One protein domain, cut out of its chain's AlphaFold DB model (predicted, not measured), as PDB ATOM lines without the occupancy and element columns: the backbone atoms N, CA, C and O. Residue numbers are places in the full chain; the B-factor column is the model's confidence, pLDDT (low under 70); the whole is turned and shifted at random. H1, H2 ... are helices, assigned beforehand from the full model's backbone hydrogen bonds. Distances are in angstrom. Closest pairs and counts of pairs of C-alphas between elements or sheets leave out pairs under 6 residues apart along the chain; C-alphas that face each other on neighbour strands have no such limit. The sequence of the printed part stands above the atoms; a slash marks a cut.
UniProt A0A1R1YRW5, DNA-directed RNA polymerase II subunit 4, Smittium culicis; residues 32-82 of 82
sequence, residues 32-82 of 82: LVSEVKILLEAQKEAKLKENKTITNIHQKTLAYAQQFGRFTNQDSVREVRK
ATOM      1  N   LEU A  32     156.428 -33.807 141.672       92.56
ATOM      2  CA  LEU A  32     157.847 -33.803 141.996       92.56
ATOM      3  C   LEU A  32     158.034 -33.466 143.478       92.56
ATOM      4  O   LEU A  32     157.293 -32.666 144.048       92.56
ATOM      5  N   VAL A  33     159.099 -33.980 144.096       93.62
ATOM      6  CA  VAL A  33     159.446 -33.653 145.495       93.62
ATOM      7  C   VAL A  33     159.564 -32.136 145.709       93.62
ATOM      8  O   VAL A  33     159.120 -31.610 146.728       93.62
ATOM      9  N   SER A  34     160.096 -31.411 144.721       92.44
ATOM     10  CA  SER A  34     160.167 -29.947 144.765       92.44
ATOM     11  C   SER A  34     158.793 -29.269 144.680       92.44
ATOM     12  O   SER A  34     158.590 -28.260 145.348       92.44
ATOM     13  N   GLU A  35     157.829 -29.820 143.934       92.62
ATOM     14  CA  GLU A  35     156.443 -29.313 143.924       92.62
ATOM     15  C   GLU A  35     155.778 -29.545 145.280       92.62
ATOM     16  O   GLU A  35     155.156 -28.635 145.830       92.62
ATOM     17  N   VAL A  36     155.982 -30.727 145.870       95.12
ATOM     18  CA  VAL A  36     155.487 -31.048 147.215       95.12
ATOM     19  C   VAL A  36     156.028 -30.053 148.243       95.12
ATOM     20  O   VAL A  36     155.252 -29.540 149.047       95.12
ATOM     21  N   LYS A  37     157.325 -29.715 148.196       94.06
ATOM     22  CA  LYS A  37     157.915 -28.681 149.063       94.06
ATOM     23  C   LYS A  37     157.151 -27.357 148.947       94.06
ATOM     24  O   LYS A  37     156.698 -26.834 149.962       94.06
ATOM     25  N   ILE A  38     156.988 -26.844 147.724       93.00
ATOM     26  CA  ILE A  38     156.331 -25.554 147.453       93.00
ATOM     27  C   ILE A  38     154.895 -25.545 148.001       93.00
ATOM     28  O   ILE A  38     154.484 -24.596 148.670       93.00
ATOM     29  N   LEU A  39     154.137 -26.614 147.751       94.69
ATOM     30  CA  LEU A  39     152.752 -26.736 148.206       94.69
ATOM     31  C   LEU A  39     152.651 -26.800 149.735       94.69
ATOM     32  O   LEU A  39     151.781 -26.158 150.327       94.69
ATOM     33  N   LEU A  40     153.547 -27.545 150.391       96.31
ATOM     34  CA  LEU A  40     153.561 -27.652 151.848       96.31
ATOM     35  C   LEU A  40     153.990 -26.340 152.521       96.31
ATOM     36  O   LEU A  40     153.416 -25.989 153.550       96.31
ATOM     37  N   GLU A  41     154.927 -25.582 151.941       95.12
ATOM     38  CA  GLU A  41     155.313 -24.249 152.436       95.12
ATOM     39  C   GLU A  41     154.136 -23.267 152.377       95.12
ATOM     40  O   GLU A  41     153.811 -22.639 153.389       95.12
ATOM     41  N   ALA A  42     153.426 -23.217 151.245       95.06
ATOM     42  CA  ALA A  42     152.232 -22.388 151.092       95.06
ATOM     43  C   ALA A  42     151.116 -22.793 152.073       95.06
ATOM     44  O   ALA A  42     150.495 -21.946 152.721       95.06
ATOM     45  N   GLN A  43     150.885 -24.100 152.245       96.12
ATOM     46  CA  GLN A  43     149.891 -24.605 153.193       96.12
ATOM     47  C   GLN A  43     150.264 -24.274 154.647       96.12
ATOM     48  O   GLN A  43     149.386 -23.941 155.448       96.12
ATOM     49  N   LYS A  44     151.551 -24.360 155.007       96.38
ATOM     50  CA  LYS A  44     152.054 -23.965 156.326       96.38
ATOM     51  C   LYS A  44     151.791 -22.484 156.590       96.38
ATOM     52  O   LYS A  44     151.273 -22.156 157.655       96.38
ATOM     53  N   GLU A  45     152.105 -21.608 155.639       96.12
ATOM     54  CA  GLU A  45     151.870 -20.168 155.775       96.12
ATOM     55  C   GLU A  45     150.379 -19.850 155.965       96.12
ATOM     56  O   GLU A  45     150.019 -19.111 156.882       96.12
ATOM     57  N   ALA A  46     149.502 -20.464 155.162       96.75
ATOM     58  CA  ALA A  46     148.054 -20.300 155.293       96.75
ATOM     59  C   ALA A  46     147.545 -20.750 156.673       96.75
ATOM     60  O   ALA A  46     146.797 -20.027 157.329       96.75
ATOM     61  N   LYS A  47     148.008 -21.905 157.169       95.88
ATOM     62  CA  LYS A  47     147.636 -22.398 158.505       95.88
ATOM     63  C   LYS A  47     148.102 -21.471 159.622       95.88
ATOM     64  O   LYS A  47     147.340 -21.254 160.556       95.88
ATOM     65  N   LEU A  48     149.307 -20.909 159.524       95.06
ATOM     66  CA  LEU A  48     149.807 -19.943 160.507       95.06
ATOM     67  C   LEU A  48     148.955 -18.667 160.523       95.06
ATOM     68  O   LEU A  48     148.591 -18.208 161.602       95.06
ATOM     69  N   LYS A  49     148.573 -18.141 159.350       96.62
ATOM     70  CA  LYS A  49     147.671 -16.977 159.239       96.62
ATOM     71  C   LYS A  49     146.303 -17.236 159.873       96.62
ATOM     72  O   LYS A  49     145.729 -16.347 160.491       96.62
ATOM     73  N   GLU A  50     145.801 -18.459 159.749       97.00
ATOM     74  CA  GLU A  50     144.516 -18.883 160.309       97.00
ATOM     75  C   GLU A  50     144.615 -19.413 161.754       97.00
ATOM     76  O   GLU A  50     143.631 -19.933 162.276       97.00
ATOM     77  N   ASN A  51     145.784 -19.321 162.408       95.00
ATOM     78  CA  ASN A  51     146.064 -19.912 163.729       95.00
ATOM     79  C   ASN A  51     145.704 -21.410 163.835       95.00
ATOM     80  O   ASN A  51     145.357 -21.920 164.902       95.00
ATOM     81  N   LYS A  52     145.788 -22.141 162.721       95.81
ATOM     82  CA  LYS A  52     145.551 -23.583 162.661       95.81
ATOM     83  C   LYS A  52     146.806 -24.353 163.040       95.81
ATOM     84  O   LYS A  52     147.931 -23.983 162.703       95.81
ATOM     85  N   THR A  53     146.603 -25.490 163.693       94.06
ATOM     86  CA  THR A  53     147.698 -26.377 164.077       94.06
ATOM     87  C   THR A  53     148.325 -27.051 162.857       94.06
ATOM     88  O   THR A  53     147.662 -27.454 161.894       94.06
ATOM     89  N   ILE A  54     149.648 -27.189 162.902       95.88
ATOM     90  CA  ILE A  54     150.417 -27.927 161.903       95.88
ATOM     91  C   ILE A  54     150.709 -29.305 162.484       95.88
ATOM     92  O   ILE A  54     151.289 -29.421 163.561       95.88
ATOM     93  N   THR A  55     150.304 -30.354 161.773       97.06
ATOM     94  CA  THR A  55     150.499 -31.729 162.234       97.06
ATOM     95  C   THR A  55     151.974 -32.127 162.173       97.06
ATOM     96  O   THR A  55     152.729 -31.656 161.321       97.06
ATOM     97  N   ASN A  56     152.381 -33.056 163.042       97.62
ATOM     98  CA  ASN A  56     153.738 -33.614 163.034       97.62
ATOM     99  C   ASN A  56     154.087 -34.249 161.672       97.62
ATOM    100  O   ASN A  56     155.197 -34.094 161.175       97.62
ATOM    101  N   ILE A  57     153.116 -34.909 161.029       97.56
ATOM    102  CA  ILE A  57     153.291 -35.489 159.689       97.56
ATOM    103  C   ILE A  57     153.638 -34.394 158.678       97.56
ATOM    104  O   ILE A  57     154.627 -34.524 157.969       97.56
ATOM    105  N   HIS A  58     152.898 -33.280 158.668       97.50
ATOM    106  CA  HIS A  58     153.185 -32.166 157.765       97.50
ATOM    107  C   HIS A  58     154.599 -31.603 157.983       97.50
ATOM    108  O   HIS A  58     155.319 -31.376 157.014       97.50
ATOM    109  N   GLN A  59     155.021 -31.418 159.240       96.88
ATOM    110  CA  GLN A  59     156.371 -30.931 159.555       96.88
ATOM    111  C   GLN A  59     157.459 -31.882 159.043       96.88
ATOM    112  O   GLN A  59     158.418 -31.434 158.419       96.88
ATOM    113  N   LYS A  60     157.291 -33.192 159.259       98.06
ATOM    114  CA  LYS A  60     158.240 -34.214 158.801       98.06
ATOM    115  C   LYS A  60     158.308 -34.300 157.277       98.06
ATOM    116  O   LYS A  60     159.405 -34.336 156.727       98.06
ATOM    117  N   THR A  61     157.163 -34.289 156.593       97.81
ATOM    118  CA  THR A  61     157.118 -34.337 155.125       97.81
ATOM    119  C   THR A  61     157.734 -33.084 154.511       97.81
ATOM    120  O   THR A  61     158.498 -33.190 153.556       97.81
ATOM    121  N   LEU A  62     157.467 -31.904 155.084       96.75
ATOM    122  CA  LEU A  62     158.090 -30.663 154.632       96.75
ATOM    123  C   LEU A  62     159.612 -30.703 154.822       96.75
ATOM    124  O   LEU A  62     160.339 -30.383 153.887       96.75
ATOM    125  N   ALA A  63     160.100 -31.150 155.984       96.56
ATOM    126  CA  ALA A  63     161.537 -31.280 156.234       96.56
ATOM    127  C   ALA A  63     162.211 -32.237 155.232       96.56
ATOM    128  O   ALA A  63     163.262 -31.915 154.678       96.56
ATOM    129  N   TYR A  64     161.575 -33.374 154.932       96.94
ATOM    130  CA  TYR A  64     162.051 -34.305 153.908       96.94
ATOM    131  C   TYR A  64     162.108 -33.649 152.520       96.94
ATOM    132  O   TYR A  64     163.139 -33.699 151.849       96.94
ATOM    133  N   ALA A  65     161.030 -32.986 152.099       95.25
ATOM    134  CA  ALA A  65     160.965 -32.335 150.794       95.25
ATOM    135  C   ALA A  65     161.957 -31.161 150.671       95.25
ATOM    136  O   ALA A  65     162.473 -30.904 149.587       95.25
ATOM    137  N   GLN A  66     162.272 -30.475 151.774       93.31
ATOM    138  CA  GLN A  66     163.316 -29.448 151.826       93.31
ATOM    139  C   GLN A  66     164.724 -30.038 151.691       93.31
ATOM    140  O   GLN A  66     165.563 -29.432 151.031       93.31
ATOM    141  N   GLN A  67     164.978 -31.209 152.281       93.44
ATOM    142  CA  GLN A  67     166.286 -31.865 152.232       93.44
ATOM    143  C   GLN A  67     166.565 -32.543 150.881       93.44
ATOM    144  O   GLN A  67     167.692 -32.491 150.396       93.44
ATOM    145  N   PHE A  68     165.558 -33.178 150.276       91.44
ATOM    146  CA  PHE A  68     165.717 -33.974 149.048       91.44
ATOM    147  C   PHE A  68     165.147 -33.307 147.787       91.44
ATOM    148  O   PHE A  68     165.301 -33.830 146.682       91.44
ATOM    149  N   GLY A  69     164.507 -32.146 147.920       84.69
ATOM    150  CA  GLY A  69     164.046 -31.346 146.790       84.69
ATOM    151  C   GLY A  69     165.225 -30.756 146.022       84.69
ATOM    152  O   GLY A  69     165.884 -29.834 146.493       84.69
ATOM    153  N   ARG A  70     165.481 -31.272 144.816       76.94
ATOM    154  CA  ARG A  70     166.622 -30.862 143.977       76.94
ATOM    155  C   ARG A  70     166.538 -29.407 143.507       76.94
ATOM    156  O   ARG A  70     167.565 -28.765 143.316       76.94
ATOM    157  N   PHE A  71     165.323 -28.894 143.328       74.31
ATOM    158  CA  PHE A  71     165.069 -27.528 142.879       74.31
ATOM    159  C   PHE A  71     164.477 -26.696 144.009       74.31
ATOM    160  O   PHE A  71     163.516 -27.110 144.665       74.31
ATOM    161  N   THR A  72     165.054 -25.517 144.218       68.56
ATOM    162  CA  THR A  72     164.647 -24.576 145.264       68.56
ATOM    163  C   THR A  72     163.712 -23.485 144.752       68.56
ATOM    164  O   THR A  72     162.967 -22.941 145.564       68.56
ATOM    165  N   ASN A  73     163.718 -23.198 143.443       73.69
ATOM    166  CA  ASN A  73     162.910 -22.155 142.807       73.69
ATOM    167  C   ASN A  73     161.736 -22.742 141.994       73.69
ATOM    168  O   ASN A  73     161.916 -23.711 141.253       73.69
ATOM    169  N   GLN A  74     160.555 -22.120 142.104       75.75
ATOM    170  CA  GLN A  74     159.340 -22.448 141.347       75.75
ATOM    171  C   GLN A  74     159.568 -22.436 139.832       75.75
ATOM    172  O   GLN A  74     159.075 -23.324 139.142       75.75
ATOM    173  N   ASP A  75     160.344 -21.480 139.316       76.06
ATOM    174  CA  ASP A  75     160.612 -21.388 137.876       76.06
ATOM    175  C   ASP A  75     161.414 -22.592 137.377       76.06
ATOM    176  O   ASP A  75     161.083 -23.187 136.357       76.06
ATOM    177  N   SER A  76     162.415 -23.029 138.145       77.44
ATOM    178  CA  SER A  76     163.204 -24.217 137.809       77.44
ATOM    179  C   SER A  76     162.358 -25.489 137.820       77.44
ATOM    180  O   SER A  76     162.543 -26.356 136.974       77.44
ATOM    181  N   VAL A  77     161.407 -25.595 138.753       78.56
ATOM    182  CA  VAL A  77     160.463 -26.721 138.803       78.56
ATOM    183  C   VAL A  77     159.551 -26.731 137.574       78.56
ATOM    184  O   VAL A  77     159.320 -27.794 137.005       78.56
ATOM    185  N   ARG A  78     159.077 -25.558 137.133       80.25
ATOM    186  CA  ARG A  78     158.258 -25.425 135.920       80.25
ATOM    187  C   ARG A  78     159.024 -25.806 134.657       80.25
ATOM    188  O   ARG A  78     158.469 -26.516 133.830       80.25
ATOM    189  N   GLU A  79     160.278 -25.376 134.519       83.19
ATOM    190  CA  GLU A  79     161.098 -25.735 133.352       83.19
ATOM    191  C   GLU A  79     161.391 -27.237 133.278       83.19
ATOM    192  O   GLU A  79     161.408 -27.790 132.190       83.19
ATOM    193  N   VAL A  80     161.566 -27.920 134.413       79.88
ATOM    194  CA  VAL A  80     161.789 -29.381 134.444       79.88
ATOM    195  C   VAL A  80     160.552 -30.172 134.010       79.88
ATOM    196  O   VAL A  80     160.671 -31.327 133.611       79.88
ATOM    197  N   ARG A  81     159.364 -29.572 134.123       84.31
ATOM    198  CA  ARG A  81     158.091 -30.207 133.773       84.31
ATOM    199  C   ARG A  81     157.664 -29.954 132.320       84.31
ATOM    200  O   ARG A  81     156.681 -30.552 131.892       84.31
ATOM    201  N   LYS A  82     158.366 -29.071 131.599       76.31
ATOM    202  CA  LYS A  82     158.222 -28.890 130.147       76.31
ATOM    203  C   LYS A  82     158.914 -30.020 129.395       76.31
ATOM    204  O   LYS A  82     158.356 -30.413 128.350       76.31
TER     205      LYS A  82
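This is residues 32 to 82 of the 82 residues of the protein "DNA-directed RNA polymerase II subunit 4" of Smittium culicis (UniProt A0A1R1YRW5). Two helices form a loose helical hairpin shaped like an open V: the long helix H1 and the helix H2, which folds back beside its first part, come together near Lys 37 and Ala 65 and spread apart toward the link between them. The short helix H3 packs on the beginning of H1, beyond the narrow end of the V, and adds to the length of the whole, while residues 46 to 51, of which 46 to 49 belong to H1, stick out at the other end. The printed part has 51 residues with three named helices, in the order H1, H2, H3, and no named strand; the class is all helix. It is only just compact, close to loose, with a radius of gyration of the C-alphas of 11.8 A, and it is elongated, with spans of 36 by 19 by 12 A.

H1, residues 33 to 49, is the longest helix and touches both others. H2, residues 56 to 68, touches H1 with 12 pairs of C-alphas within 8 A; the closest are those of Lys 37 and Ala 65, 5.1 A apart. These two helices run opposite ways at a steep tilt of 41 degrees and form a helical hairpin, 10.3 A from centre to centre. H3, residues 74 to 80, touches H1 with 4 pairs of C-alphas within 8 A, and on H1 these involve residues 34 to 38 alone. The closest C-alphas of H1 and H3 are those of Ser 34 and Val 77, 6.8 A apart. H1 and H3 run opposite ways at a shallow tilt of 21 degrees, 16.4 A from centre to centre. H2 and H3 are apart, although they follow each other in the chain. In H1, H2 and H3 every O i to N i+4 pair is within hydrogen-bond range.

H1 runs from Val 33, with its C-alpha at (159.446, -33.653, 145.495), to Lys 49, with its C-alpha at (147.671, -16.977, 159.239), 24.6 A from first to last C-alpha. H2 runs from Asn 56 to Phe 68 and measures 18.4 A. H3 runs from Gln 74 to Val 80, whose C-alpha is at (161.789, -29.381, 134.444), and measures 10.1 A.

The two C-alphas farthest apart are those of Asn 51 and Lys 82, at 36.8 A. The printed part runs from residue 32 to residue 82, the chain's last residue, and has no cut. The link from H1 to H2, with 6 residues, is short, and the link from H2 to H3, with 5 residues, is tight. The mean pLDDT of the printed part is 90.6, that of H3 is 79, and one printed residue, Thr 72, is under 70.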